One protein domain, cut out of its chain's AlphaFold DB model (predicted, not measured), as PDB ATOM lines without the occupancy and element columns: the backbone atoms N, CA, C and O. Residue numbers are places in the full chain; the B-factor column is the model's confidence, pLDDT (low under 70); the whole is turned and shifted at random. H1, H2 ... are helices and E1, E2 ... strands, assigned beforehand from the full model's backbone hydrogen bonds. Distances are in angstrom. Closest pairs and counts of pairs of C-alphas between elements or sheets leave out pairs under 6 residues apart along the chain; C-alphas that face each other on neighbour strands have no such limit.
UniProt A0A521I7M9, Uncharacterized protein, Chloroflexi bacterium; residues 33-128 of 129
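What this domain is: This is residues 33 to 128 of the 129 residues of an uncharacterized protein of Chloroflexi bacterium (UniProt A0A521I7M9). Two antiparallel sheets lie face to face as a sandwich, E1, E2, E5 and E6 in the one and E3, E4 and E7 in the other, with their strands nearly in line. A very short helix, H1, sits over E1 on the first sheet, and the long stretch of residues 69 to 89 runs from H1 to E4, pairing briefly with E3 on the way. The printed part has 96 residues, with named elements in the order E1 E2 E3 H1 E4 E5 E6 E7. The sheet orders are E1 - E2 - E5 - E6 and E3 - E4 - E7; the class is mostly strand, though under half of the residues are in named elements. The whole is compact and rounded, with a radius of gyration of the C-alphas of 12.6 A and spans of 34 by 30 by 25 A.

Where its parts are: E1 is residues 33 to 35, 6.3 A long, beginning at C-alpha 33 (12.432, 39.292, -22.928). E2 is residues 38 to 44, 19.8 A, and E3 residues 50 to 55, 16.6 A. H1, residues 65 to 68, measures 5.7 A. E4, residues 90 to 96, measures 20.0 A and begins at C-alpha 90 (11.221, 26.160, -28.572). E5 is residues 102 to 107, 16.1 A, and E6 residues 110 to 115, 16.7 A. E7, residues 121 to 127, measures 20.5 A and ends at C-alpha 127 (12.850, 27.020, -32.668).

How they stand to each other: In the larger sheet, only just strongly twisted with C-alphas up to 4.2 A off its best plane, E1 and E2 form a hairpin, with N 33 and O 40 2.9 A apart. E2 pairs with E5 through N 43 and O 104, 2.8 A. E5 and E6 form a hairpin, with N 105 and O 112 at 2.8 A. In the other sheet, E4 is the inner strand, with N 52 and O 94 at 2.8 A towards E3 and N 93 and O 124 at 2.8 A towards E7. The sheets' best planes are 13 degrees apart, and their facing parts 9.5 A centre to centre. Across the sandwich, the closest C-alphas of E6 and E7, those of Arg 114 and Val 122, are 6.4 A apart. H1 is on the larger sheet at a height of 7.6 A, only just over E1, with 3 C-alphas falling on that strand. H1 is too short for an O i to N i+4 pair; its one O i to N i+3 pair is within range.

The domain as a whole: The C-alphas farthest apart, those of Asn 67 and Ala 118, are 36.3 A apart. The printed part has no cut. The link from H1 to E4 is long, 21 residues; residues 82 to 83 within it pair, parallel, with residues 53 to 54 of E3. Mean pLDDT of the printed part is 94.3, and no printed residue is under 70.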
ATOM      1  N   LEU A  33      11.876  40.423 -23.672       96.38
ATOM      2  CA  LEU A  33      12.432  39.292 -22.928       96.38
ATOM      3  C   LEU A  33      13.691  38.766 -23.615       96.38
ATOM      4  O   LEU A  33      13.688  38.551 -24.830       96.38
ATOM      5  N   CYS A  34      14.742  38.478 -22.849       96.06
ATOM      6  CA  CYS A  34      15.877  37.735 -23.377       96.06
ATOM      7  C   CYS A  34      15.610  36.235 -23.274       96.06
ATOM      8  O   CYS A  34      15.347  35.705 -22.196       96.06
ATOM      9  N   VAL A  35      15.740  35.528 -24.394       96.31
ATOM     10  CA  VAL A  35      15.684  34.064 -24.440       96.31
ATOM     11  C   VAL A  35      16.920  33.556 -25.171       96.31
ATOM     12  O   VAL A  35      17.118  33.853 -26.347       96.31
ATOM     13  N   ASN A  36      17.772  32.799 -24.480       95.50
ATOM     14  CA  ASN A  36      19.060  32.314 -24.987       95.50
ATOM     15  C   ASN A  36      19.925  33.432 -25.611       95.50
ATOM     16  O   ASN A  36      20.407  33.309 -26.739       95.50
ATOM     17  N   ASN A  37      20.063  34.550 -24.887       94.88
ATOM     18  CA  ASN A  37      20.782  35.758 -25.312       94.88
ATOM     19  C   ASN A  37      20.237  36.430 -26.593       94.88
ATOM     20  O   ASN A  37      20.947  37.185 -27.257       94.88
ATOM     21  N   LYS A  38      18.986  36.146 -26.968       95.00
ATOM     22  CA  LYS A  38      18.291  36.769 -28.100       95.00
ATOM     23  C   LYS A  38      17.096  37.557 -27.592       95.00
ATOM     24  O   LYS A  38      16.359  37.074 -26.735       95.00
ATOM     25  N   LEU A  39      16.897  38.742 -28.157       95.25
ATOM     26  CA  LEU A  39      15.792  39.619 -27.803       95.25
ATOM     27  C   LEU A  39      14.489  39.170 -28.481       95.25
ATOM     28  O   LEU A  39      14.420  39.042 -29.712       95.25
ATOM     29  N   LEU A  40      13.466  38.951 -27.659       96.31
ATOM     30  CA  LEU A  40      12.057  39.018 -28.029       96.31
ATOM     31  C   LEU A  40      11.547  40.417 -27.675       96.31
ATOM     32  O   LEU A  40      11.735  40.854 -26.544       96.31
ATOM     33  N   MET A  41      10.864  41.077 -28.605       95.81
ATOM     34  CA  MET A  41      10.097  42.298 -28.343       95.81
ATOM     35  C   MET A  41       8.732  42.170 -29.009       95.81
ATOM     36  O   MET A  41       8.632  41.657 -30.129       95.81
ATOM     37  N   VAL A  42       7.677  42.590 -28.320       94.94
ATOM     38  CA  VAL A  42       6.313  42.557 -28.848       94.94
ATOM     39  C   VAL A  42       5.779  43.980 -28.879       94.94
ATOM     40  O   VAL A  42       5.550  44.560 -27.830       94.94
ATOM     41  N   GLU A  43       5.574  44.518 -30.076       93.00
ATOM     42  CA  GLU A  43       5.125  45.894 -30.288       93.00
ATOM     43  C   GLU A  43       3.624  45.906 -30.673       93.00
ATOM     44  O   GLU A  43       3.220  45.364 -31.716       93.00
ATOM     45  N   PRO A  44       2.747  46.467 -29.826       85.56
ATOM     46  CA  PRO A  44       1.360  46.784 -30.175       85.56
ATOM     47  C   PRO A  44       1.240  47.883 -31.245       85.56
ATOM     48  O   PRO A  44       1.804  48.958 -31.110       85.56
ATOM     49  N   THR A  45       0.383  47.699 -32.259       85.69
ATOM     50  CA  THR A  45       0.177  48.753 -33.283       85.69
ATOM     51  C   THR A  45      -0.835  49.832 -32.885       85.69
ATOM     52  O   THR A  45      -0.666  51.004 -33.204       85.69
ATOM     53  N   THR A  46      -1.949  49.444 -32.253       85.38
ATOM     54  CA  THR A  46      -3.106  50.341 -32.027       85.38
ATOM     55  C   THR A  46      -3.848  50.097 -30.710       85.38
ATOM     56  O   THR A  46      -4.764  50.848 -30.357       85.38
ATOM     57  N   ALA A  47      -3.498  49.041 -29.972       86.31
ATOM     58  CA  ALA A  47      -4.134  48.672 -28.714       86.31
ATOM     59  C   ALA A  47      -3.117  48.033 -27.769       86.31
ATOM     60  O   ALA A  47      -2.212  47.350 -28.231       86.31
ATOM     61  N   GLY A  48      -3.307  48.210 -26.456       89.00
ATOM     62  CA  GLY A  48      -2.458  47.574 -25.450       89.00
ATOM     63  C   GLY A  48      -2.445  46.054 -25.598       89.00
ATOM     64  O   GLY A  48      -3.397  45.455 -26.123       89.00
ATOM     65  N   ILE A  49      -1.354  45.451 -25.147       91.88
ATOM     66  CA  ILE A  49      -1.121  44.016 -25.242       91.88
ATOM     67  C   ILE A  49      -0.761  43.438 -23.879       91.88
ATOM     68  O   ILE A  49      -0.292  44.141 -22.992       91.88
ATOM     69  N   GLU A  50      -0.966  42.136 -23.746       93.69
ATOM     70  CA  GLU A  50      -0.490  41.335 -22.625       93.69
ATOM     71  C   GLU A  50       0.209  40.106 -23.203       93.69
ATOM     72  O   GLU A  50      -0.363  39.397 -24.042       93.69
ATOM     73  N   VAL A  51       1.461  39.879 -22.812       95.06
ATOM     74  CA  VAL A  51       2.324  38.861 -23.420       95.06
ATOM     75  C   VAL A  51       2.551  37.722 -22.449       95.06
ATOM     76  O   VAL A  51       2.956  37.944 -21.315       95.06
ATOM     77  N   TRP A  52       2.338  36.507 -22.942       96.81
ATOM     78  CA  TRP A  52       2.592  35.250 -22.258       96.81
ATOM     79  C   TRP A  52       3.615  34.452 -23.050       96.81
ATOM     80  O   TRP A  52       3.493  34.293 -24.270       96.81
ATOM     81  N   VAL A  53       4.616  33.925 -22.358       97.31
ATOM     82  CA  VAL A  53       5.721  33.206 -22.981       97.31
ATOM     83  C   VAL A  53       5.837  31.824 -22.366       97.31
ATOM     84  O   VAL A  53       5.875  31.658 -21.152       97.31
ATOM     85  N   ARG A  54       5.939  30.808 -23.216       97.88
ATOM     86  CA  ARG A  54       6.316  29.461 -22.811       97.88
ATOM     87  C   ARG A  54       7.654  29.104 -23.441       97.88
ATOM     88  O   ARG A  54       7.837  29.179 -24.656       97.88
ATOM     89  N   VAL A  55       8.590  28.709 -22.594       97.19
ATOM     90  CA  VAL A  55       9.992  28.486 -22.925       97.19
ATOM     91  C   VAL A  55      10.323  27.019 -22.700       97.19
ATOM     92  O   VAL A  55       9.944  26.422 -21.693       97.19
ATOM     93  N   GLY A  56      10.991  26.408 -23.676       96.69
ATOM     94  CA  GLY A  56      11.467  25.038 -23.553       96.69
ATOM     95  C   GLY A  56      12.604  24.893 -22.528       96.69
ATOM     96  O   GLY A  56      13.378  25.830 -22.340       96.69
ATOM     97  N   PRO A  57      12.737  23.721 -21.883       94.31
ATOM     98  CA  PRO A  57      13.649  23.504 -20.755       94.31
ATOM     99  C   PRO A  57      15.144  23.614 -21.096       94.31
ATOM    100  O   PRO A  57      15.964  23.667 -20.186       94.31
ATOM    101  N   GLU A  58      15.520  23.625 -22.378       95.06
ATOM    102  CA  GLU A  58      16.916  23.797 -22.819       95.06
ATOM    103  C   GLU A  58      17.311  25.273 -22.992       95.06
ATOM    104  O   GLU A  58      18.466  25.571 -23.290       95.06
ATOM    105  N   LEU A  59      16.359  26.200 -22.855       95.62
ATOM    106  CA  LEU A  59      16.578  27.620 -23.099       95.62
ATOM    107  C   LEU A  59      16.733  28.383 -21.787       95.62
ATOM    108  O   LEU A  59      16.040  28.124 -20.805       95.62
ATOM    109  N   THR A  60      17.613  29.375 -21.802       96.06
ATOM    110  CA  THR A  60      17.767  30.326 -20.703       96.06
ATOM    111  C   THR A  60      16.860  31.532 -20.917       96.06
ATOM    112  O   THR A  60      16.594  31.923 -22.055       96.06
ATOM    113  N   VAL A  61      16.385  32.115 -19.820       96.75
ATOM    114  CA  VAL A  61      15.592  33.348 -19.817       96.75
ATOM    115  C   VAL A  61      16.308  34.366 -18.950       96.75
ATOM    116  O   VAL A  61      16.772  34.014 -17.865       96.75
ATOM    117  N   ASP A  62      16.371  35.602 -19.425       96.25
ATOM    118  CA  ASP A  62      16.846  36.743 -18.654       96.25
ATOM    119  C   ASP A  62      15.848  37.902 -18.787       96.25
ATOM    120  O   ASP A  62      15.353  38.204 -19.878       96.25
ATOM    121  N   PHE A  63      15.513  38.499 -17.648       95.00
ATOM    122  CA  PHE A  63      14.600  39.635 -17.547       95.00
ATOM    123  C   PHE A  63      15.354  40.967 -17.564       95.00
ATOM    124  O   PHE A  63      14.740  42.004 -17.804       95.00
ATOM    125  N   ASP A  64      16.674  40.953 -17.352       95.12
ATOM    126  CA  ASP A  64      17.528  42.103 -17.620       95.12
ATOM    127  C   ASP A  64      17.790  42.192 -19.128       95.12
ATOM    128  O   ASP A  64      18.726  41.607 -19.684       95.12
ATOM    129  N   VAL A  65      16.901  42.909 -19.816       93.44
ATOM    130  CA  VAL A  65      16.877  42.976 -21.283       93.44
ATOM    131  C   VAL A  65      18.122  43.636 -21.880       93.44
ATOM    132  O   VAL A  65      18.445  43.389 -23.045       93.44
ATOM    133  N   ALA A  66      18.880  44.395 -21.081       94.88
ATOM    134  CA  ALA A  66      20.141  44.991 -21.507       94.88
ATOM    135  C   ALA A  66      21.185  43.927 -21.901       94.88
ATOM    136  O   ALA A  66      22.002  44.170 -22.792       94.88
ATOM    137  N   ASN A  67      21.118  42.720 -21.322       93.31
ATOM    138  CA  ASN A  67      22.065  41.636 -21.601       93.31
ATOM    139  C   ASN A  67      21.952  41.074 -23.026       93.31
ATOM    140  O   ASN A  67      22.937  40.563 -23.559       93.31
ATOM    141  N   CYS A  68      20.791  41.210 -23.674       92.88
ATOM    142  CA  CYS A  68      20.585  40.795 -25.065       92.88
ATOM    143  C   CYS A  68      20.320  41.966 -26.031       92.88
ATOM    144  O   CYS A  68      19.853  41.739 -27.150       92.88
ATOM    145  N   GLY A  69      20.642  43.202 -25.624       92.88
ATOM    146  CA  GLY A  69      20.521  44.399 -26.463       92.88
ATOM    147  C   GLY A  69      19.124  45.024 -26.513       92.88
ATOM    148  O   GLY A  69      18.846  45.780 -27.442       92.88
ATOM    149  N   GLY A  70      18.252  44.694 -25.558       91.75
ATOM    150  CA  GLY A  70      16.973  45.375 -25.362       91.75
ATOM    151  C   GLY A  70      17.127  46.741 -24.694       91.75
ATOM    152  O   GLY A  70      18.168  47.060 -24.115       91.75
ATOM    153  N   ASP A  71      16.072  47.548 -24.776       92.25
ATOM    154  CA  ASP A  71      16.011  48.868 -24.151       92.25
ATOM    155  C   ASP A  71      15.534  48.733 -22.691       92.25
ATOM    156  O   ASP A  71      14.385  48.342 -22.474       92.25
ATOM    157  N   PRO A  72      16.359  49.062 -21.678       90.00
ATOM    158  CA  PRO A  72      15.974  48.940 -20.270       90.00
ATOM    159  C   PRO A  72      14.929  49.977 -19.817       90.00
ATOM    160  O   PRO A  72      14.461  49.913 -18.682       90.00
ATOM    161  N   THR A  73      14.594  50.962 -20.656       90.94
ATOM    162  CA  THR A  73      13.548  51.961 -20.377       90.94
ATOM    163  C   THR A  73      12.152  51.492 -20.780       90.94
ATOM    164  O   THR A  73      11.158  52.060 -20.325       90.94
ATOM    165  N   LEU A  74      12.078  50.444 -21.602       90.00
ATOM    166  CA  LEU A  74      10.846  49.768 -21.982       90.00
ATOM    167  C   LEU A  74      10.590  48.584 -21.032       90.00
ATOM    168  O   LEU A  74      11.529  48.033 -20.449       90.00
ATOM    169  N   PRO A  75       9.328  48.171 -20.851       90.81
ATOM    170  CA  PRO A  75       9.006  47.106 -19.915       90.81
ATOM    171  C   PRO A  75       9.553  45.750 -20.369       90.81
ATOM    172  O   PRO A  75       9.651  45.442 -21.559       90.81
ATOM    173  N   ALA A  76       9.875  44.907 -19.394       92.88
ATOM    174  CA  ALA A  76      10.122  43.490 -19.614       92.88
ATOM    175  C   ALA A  76       8.812  42.696 -19.466       92.88
ATOM    176  O   ALA A  76       7.880  43.137 -18.793       92.88
ATOM    177  N   VAL A  77       8.745  41.508 -20.066       94.00
ATOM    178  CA  VAL A  77       7.665  40.546 -19.804       94.00
ATOM    179  C   VAL A  77       7.664  40.194 -18.317       94.00
ATOM    180  O   VAL A  77       8.710  39.878 -17.749       94.00
ATOM    181  N   GLU A  78       6.486  40.226 -17.695       91.19
ATOM    182  CA  GLU A  78       6.335  39.904 -16.278       91.19
ATOM    183  C   GLU A  78       6.765  38.447 -15.996       91.19
ATOM    184  O   GLU A  78       6.423  37.540 -16.763       91.19
ATOM    185  N   PRO A  79       7.530  38.170 -14.920       93.69
ATOM    186  CA  PRO A  79       8.040  36.822 -14.661       93.69
ATOM    187  C   PRO A  79       6.973  35.736 -14.503       93.69
ATOM    188  O   PRO A  79       7.207  34.587 -14.873       93.69
ATOM    189  N   ASP A  80       5.797  36.071 -13.979       95.25
ATOM    190  CA  ASP A  80       4.659  35.156 -13.842       95.25
ATOM    191  C   ASP A  80       3.952  34.862 -15.177       95.25
ATOM    192  O   ASP A  80       3.242  33.857 -15.300       95.25
ATOM    193  N   HIS A  81       4.217  35.668 -16.207       95.81
ATOM    194  CA  HIS A  81       3.794  35.418 -17.580       95.81
ATOM    195  C   HIS A  81       4.753  34.496 -18.351       95.81
ATOM    196  O   HIS A  81       4.463  34.122 -19.495       95.81
ATOM    197  N   VAL A  82       5.866  34.077 -17.735       96.94
ATOM    198  CA  VAL A  82       6.839  33.145 -18.319       96.94
ATOM    199  C   VAL A  82       6.695  31.753 -17.704       96.94
ATOM    200  O   VAL A  82       6.847  31.550 -16.502       96.94
ATOM    201  N   LYS A  83       6.443  30.744 -18.545       97.44
ATOM    202  CA  LYS A  83       6.376  29.333 -18.140       97.44
ATOM    203  C   LYS A  83       7.512  28.519 -18.747       97.44
ATOM    204  O   LYS A  83       7.760  28.596 -19.945       97.44
ATOM    205  N   TYR A  84       8.151  27.678 -17.938       95.44
ATOM    206  CA  TYR A  84       9.290  26.833 -18.337       95.44
ATOM    207  C   TYR A  84       8.879  25.396 -18.721       95.44
ATOM    208  O   TYR A  84       9.692  24.475 -18.707       95.44
ATOM    209  N   ASP A  85       7.601  25.184 -19.042       95.25
ATOM    210  CA  ASP A  85       7.005  23.894 -19.419       95.25
ATOM    211  C   ASP A  85       6.918  23.701 -20.949       95.25
ATOM    212  O   ASP A  85       6.087  22.940 -21.448       95.25
ATOM    213  N   GLY A  86       7.744  24.419 -21.714       93.12
ATOM    214  CA  GLY A  86       7.771  24.354 -23.172       93.12
ATOM    215  C   GLY A  86       8.440  23.103 -23.743       93.12
ATOM    216  O   GLY A  86       8.917  22.210 -23.046       93.12
ATOM    217  N   VAL A  87       8.513  23.048 -25.072       95.31
ATOM    218  CA  VAL A  87       9.068  21.893 -25.793       95.31
ATOM    219  C   VAL A  87      10.536  22.122 -26.156       95.31
ATOM    220  O   VAL A  87      10.829  22.920 -27.043       95.31
ATOM    221  N   LYS A  88      11.451  21.342 -25.560       94.06
ATOM    222  CA  LYS A  88      12.896  21.292 -25.889       94.06
ATOM    223  C   LYS A  88      13.541  22.681 -26.017       94.06
ATOM    224  O   LYS A  88      13.670  23.381 -25.023       94.06
ATOM    225  N   ASN A  89      13.895  23.081 -27.240       95.38
ATOM    226  CA  ASN A  89      14.492  24.360 -27.596       95.38
ATOM    227  C   ASN A  89      13.514  25.276 -28.351       95.38
ATOM    228  O   ASN A  89      13.880  25.919 -29.333       95.38
ATOM    229  N   ARG A  90      12.237  25.294 -27.961       96.00
ATOM    230  CA  ARG A  90      11.221  26.160 -28.572       96.00
ATOM    231  C   ARG A  90      10.823  27.307 -27.661       96.00
ATOM    232  O   ARG A  90      10.750  27.156 -26.447       96.00
ATOM    233  N   LEU A  91      10.506  28.418 -28.308       96.56
ATOM    234  CA  LEU A  91       9.866  29.586 -27.733       96.56
ATOM    235  C   LEU A  91       8.450  29.684 -28.307       96.56
ATOM    236  O   LEU A  91       8.271  29.679 -29.528       96.56
ATOM    237  N   GLU A  92       7.458  29.761 -27.431       97.25
ATOM    238  CA  GLU A  92       6.048  29.949 -27.759       97.25
ATOM    239  C   GLU A  92       5.580  31.265 -27.136       97.25
ATOM    240  O   GLU A  92       5.779  31.497 -25.947       97.25
ATOM    241  N   VAL A  93       4.976  32.132 -27.942       97.31
ATOM    242  CA  VAL A  93       4.506  33.458 -27.534       97.31
ATOM    243  C   VAL A  93       3.013  33.538 -27.810       97.31
ATOM    244  O   VAL A  93       2.567  33.243 -28.923       97.31
ATOM    245  N   ALA A  94       2.247  33.942 -26.805       96.88
ATOM    246  CA  ALA A  94       0.832  34.249 -26.914       96.88
ATOM    247  C   ALA A  94       0.607  35.700 -26.484       96.88
ATOM    248  O   ALA A  94       1.058  36.113 -25.422       96.88
ATOM    249  N   VAL A  95      -0.091  36.473 -27.309       96.38
ATOM    250  CA  VAL A  95      -0.352  37.892 -27.052       96.38
ATOM    251  C   VAL A  95      -1.852  38.122 -27.025       96.38
ATOM    252  O   VAL A  95      -2.540  37.849 -28.015       96.38
ATOM    253  N   LYS A  96      -2.368  38.634 -25.907       95.44
ATOM    254  CA  LYS A  96      -3.754  39.082 -25.788       95.44
ATOM    255  C   LYS A  96      -3.848  40.542 -26.197       95.44
ATOM    256  O   LYS A  96      -3.083  41.371 -25.723       95.44
ATOM    257  N   THR A  97      -4.812  40.872 -27.053       94.25
ATOM    258  CA  THR A  97      -5.105  42.263 -27.423       94.25
ATOM    259  C   THR A  97      -6.555  42.425 -27.898       94.25
ATOM    260  O   THR A  97      -7.351  41.479 -27.857       94.25
ATOM    261  N   LYS A  98      -6.941  43.634 -28.326       94.31
ATOM    262  CA  LYS A  98      -8.250  43.886 -28.947       94.31
ATOM    263  C   LYS A  98      -8.377  43.081 -30.237       94.31
ATOM    264  O   LYS A  98      -7.416  42.949 -30.982       94.31
ATOM    265  N   LYS A  99      -9.583  42.600 -30.538       95.81
ATOM    266  CA  LYS A  99      -9.874  41.856 -31.775       95.81
ATOM    267  C   LYS A  99      -9.428  42.629 -33.015       95.81
ATOM    268  O   LYS A  99      -9.558  43.849 -33.055       95.81
ATOM    269  N   PHE A 100      -8.971  41.893 -34.021       94.38
ATOM    270  CA  PHE A 100      -8.483  42.411 -35.298       94.38
ATOM    271  C   PHE A 100      -7.333  43.424 -35.194       94.38
ATOM    272  O   PHE A 100      -7.109  44.180 -36.137       94.38
ATOM    273  N   THR A 101      -6.581  43.420 -34.092       94.31
ATOM    274  CA  THR A 101      -5.409  44.287 -33.919       94.31
ATOM    275  C   THR A 101      -4.177  43.613 -34.500       94.31
ATOM    276  O   THR A 101      -3.972  42.412 -34.302       94.31
ATOM    277  N   ASN A 102      -3.347  44.384 -35.198       95.00
ATOM    278  CA  ASN A 102      -2.034  43.917 -35.623       95.00
ATOM    279  C   ASN A 102      -1.036  44.037 -34.468       95.00
ATOM    280  O   ASN A 102      -1.028  45.020 -33.727       95.00
ATOM    281  N   VAL A 103      -0.192  43.029 -34.324       95.12
ATOM    282  CA  VAL A 103       0.907  42.983 -33.361       95.12
ATOM    283  C   VAL A 103       2.169  42.652 -34.137       95.12
ATOM    284  O   VAL A 103       2.165  41.730 -34.963       95.12
ATOM    285  N   LEU A 104       3.236  43.400 -33.880       96.06
ATOM    286  CA  LEU A 104       4.558  43.122 -34.412       96.06
ATOM    287  C   LEU A 104       5.332  42.306 -33.376       96.06
ATOM    288  O   LEU A 104       5.410  42.659 -32.204       96.06
ATOM    289  N   LEU A 105       5.869  41.168 -33.800       95.94
ATOM    290  CA  LEU A 105       6.734  40.331 -32.985       95.94
ATOM    291  C   LEU A 105       8.128  40.376 -33.581       95.94
ATOM    292  O   LEU A 105       8.346  39.925 -34.708       95.94
ATOM    293  N   HIS A 106       9.066  40.886 -32.800       95.19
ATOM    294  CA  HIS A 106      10.468  40.958 -33.151       95.19
ATOM    295  C   HIS A 106      11.195  39.805 -32.477       95.19
ATOM    296  O   HIS A 106      11.163  39.665 -31.256       95.19
ATOM    297  N   TRP A 107      11.857  38.968 -33.271       94.31
ATOM    298  CA  TRP A 107      12.660  37.870 -32.744       94.31
ATOM    299  C   TRP A 107      13.977  37.749 -33.496       94.31
ATOM    300  O   TRP A 107      13.994  37.442 -34.693       94.31
ATOM    301  N   ASN A 108      15.087  37.945 -32.777       86.00
ATOM    302  CA  ASN A 108      16.440  37.780 -33.314       86.00
ATOM    303  C   ASN A 108      16.634  38.529 -34.653       86.00
ATOM    304  O   ASN A 108      17.050  37.941 -35.654       86.00
ATOM    305  N   GLY A 109      16.228  39.802 -34.685       84.44
ATOM    306  CA  GLY A 109      16.308  40.674 -35.861       84.44
ATOM    307  C   GLY A 109      15.206  40.488 -36.912       84.44
ATOM    308  O   GLY A 109      15.223  41.193 -37.917       84.44
ATOM    309  N   ASN A 110      14.249  39.574 -36.712       91.12
ATOM    310  CA  ASN A 110      13.158  39.346 -37.662       91.12
ATOM    311  C   ASN A 110      11.826  39.965 -37.220       91.12
ATOM    312  O   ASN A 110      11.364  39.729 -36.106       91.12
ATOM    313  N   THR A 111      11.222  40.653 -38.188       94.94
ATOM    314  CA  THR A 111       9.851  41.172 -38.339       94.94
ATOM    315  C   THR A 111       8.704  40.169 -38.508       94.94
ATOM    316  O   THR A 111       8.553  39.686 -39.632       94.94
ATOM    317  N   TYR A 112       7.852  39.865 -37.525       93.75
ATOM    318  CA  TYR A 112       6.597  39.136 -37.786       93.75
ATOM    319  C   TYR A 112       5.359  39.958 -37.433       93.75
ATOM    320  O   TYR A 112       5.032  40.121 -36.265       93.75
ATOM    321  N   GLU A 113       4.601  40.388 -38.439       95.38
ATOM    322  CA  GLU A 113       3.273  40.973 -38.222       95.38
ATOM    323  C   GLU A 113       2.203  39.878 -38.150       95.38
ATOM    324  O   GLU A 113       2.180  38.936 -38.959       95.38
ATOM    325  N   ARG A 114       1.315  39.973 -37.159       95.56
ATOM    326  CA  ARG A 114       0.200  39.043 -36.960       95.56
ATOM    327  C   ARG A 114      -1.051  39.790 -36.525       95.56
ATOM    328  O   ARG A 114      -0.984  40.687 -35.695       95.56
ATOM    329  N   ASN A 115      -2.199  39.369 -37.046       95.88
ATOM    330  CA  ASN A 115      -3.495  39.898 -36.646       95.88
ATOM    331  C   ASN A 115      -4.129  39.005 -35.573       95.88
ATOM    332  O   ASN A 115      -4.134  37.783 -35.709       95.88
ATOM    333  N   SER A 116      -4.693  39.618 -34.535       94.94
ATOM    334  CA  SER A 116      -5.283  38.915 -33.393       94.94
ATOM    335  C   SER A 116      -6.639  38.258 -33.673       94.94
ATOM    336  O   SER A 116      -7.264  37.743 -32.750       94.94
ATOM    337  N   GLY A 117      -7.178  38.401 -34.887       95.19
ATOM    338  CA  GLY A 117      -8.450  37.816 -35.293       95.19
ATOM    339  C   GLY A 117      -9.637  38.161 -34.382       95.19
ATOM    340  O   GLY A 117      -9.645  39.152 -33.646       95.19
ATOM    341  N   ALA A 118     -10.671  37.323 -34.448       97.00
ATOM    342  CA  ALA A 118     -11.927  37.517 -33.724       97.00
ATOM    343  C   ALA A 118     -11.889  37.046 -32.257       97.00
ATOM    344  O   ALA A 118     -12.781  37.404 -31.479       97.00
ATOM    345  N   ASP A 119     -10.897  36.245 -31.870       96.38
ATOM    346  CA  ASP A 119     -10.672  35.787 -30.497       96.38
ATOM    347  C   ASP A 119      -9.769  36.749 -29.706       96.38
ATOM    348  O   ASP A 119      -9.780  36.728 -28.472       96.38
ATOM    349  N   GLY A 120      -9.067  37.659 -30.389       95.69
ATOM    350  CA  GLY A 120      -8.207  38.668 -29.775       95.69
ATOM    351  C   GLY A 120      -6.909  38.064 -29.252       95.69
ATOM    352  O   GLY A 120      -6.461  38.450 -28.172       95.69
ATOM    353  N   TRP A 121      -6.374  37.065 -29.952       97.19
ATOM    354  CA  TRP A 121      -5.124  36.403 -29.605       97.19
ATOM    355  C   TRP A 121      -4.198  36.310 -30.811       97.19
ATOM    356  O   TRP A 121      -4.614  35.989 -31.922       97.19
ATOM    357  N   VAL A 122      -2.914  36.552 -30.576       96.81
ATOM    358  CA  VAL A 122      -1.842  36.264 -31.527       96.81
ATOM    359  C   VAL A 122      -0.977  35.155 -30.954       96.81
ATOM    360  O   VAL A 122      -0.601  35.205 -29.788       96.81
ATOM    361  N   TYR A 123      -0.632  34.177 -31.789       96.44
ATOM    362  CA  TYR A 123       0.247  33.076 -31.413       96.44
ATOM    363  C   TYR A 123       1.448  33.017 -32.351       96.44
ATOM    364  O   TYR A 123       1.304  33.049 -33.578       96.44
ATOM    365  N   ALA A 124       2.635  32.875 -31.777       95.50
ATOM    366  CA  ALA A 124       3.863  32.626 -32.509       95.50
ATOM    367  C   ALA A 124       4.655  31.509 -31.839       95.50
ATOM    368  O   ALA A 124       4.639  31.339 -30.624       95.50
ATOM    369  N   ARG A 125       5.359  30.725 -32.652       94.88
ATOM    370  CA  ARG A 125       6.267  29.692 -32.163       94.88
ATOM    371  C   ARG A 125       7.514  29.673 -33.017       94.88
ATOM    372  O   ARG A 125       7.423  29.758 -34.243       94.88
ATOM    373  N   THR A 126       8.662  29.511 -32.384       94.25
ATOM    374  CA  THR A 126       9.940  29.431 -33.081       94.25
ATOM    375  C   THR A 126      10.878  28.451 -32.395       94.25
ATOM    376  O   THR A 126      10.792  28.211 -31.191       94.25
ATOM    377  N   LYS A 127      11.756  27.836 -33.186       93.25
ATOM    378  CA  LYS A 127      12.850  27.020 -32.668       93.25
ATOM    379  C   LYS A 127      14.033  27.944 -32.393       93.25
ATOM    380  O   LYS A 127      14.426  28.719 -33.262       93.25
ATOM    381  N   VAL A 128      14.600  27.834 -31.204       92.19
ATOM    382  CA  VAL A 128      15.771  28.584 -30.771       92.19
ATOM    383  C   VAL A 128      16.986  27.673 -30.937       92.19
ATOM    384  O   VAL A 128      17.086  26.623 -30.302       92.19
TER     385      VAL A 128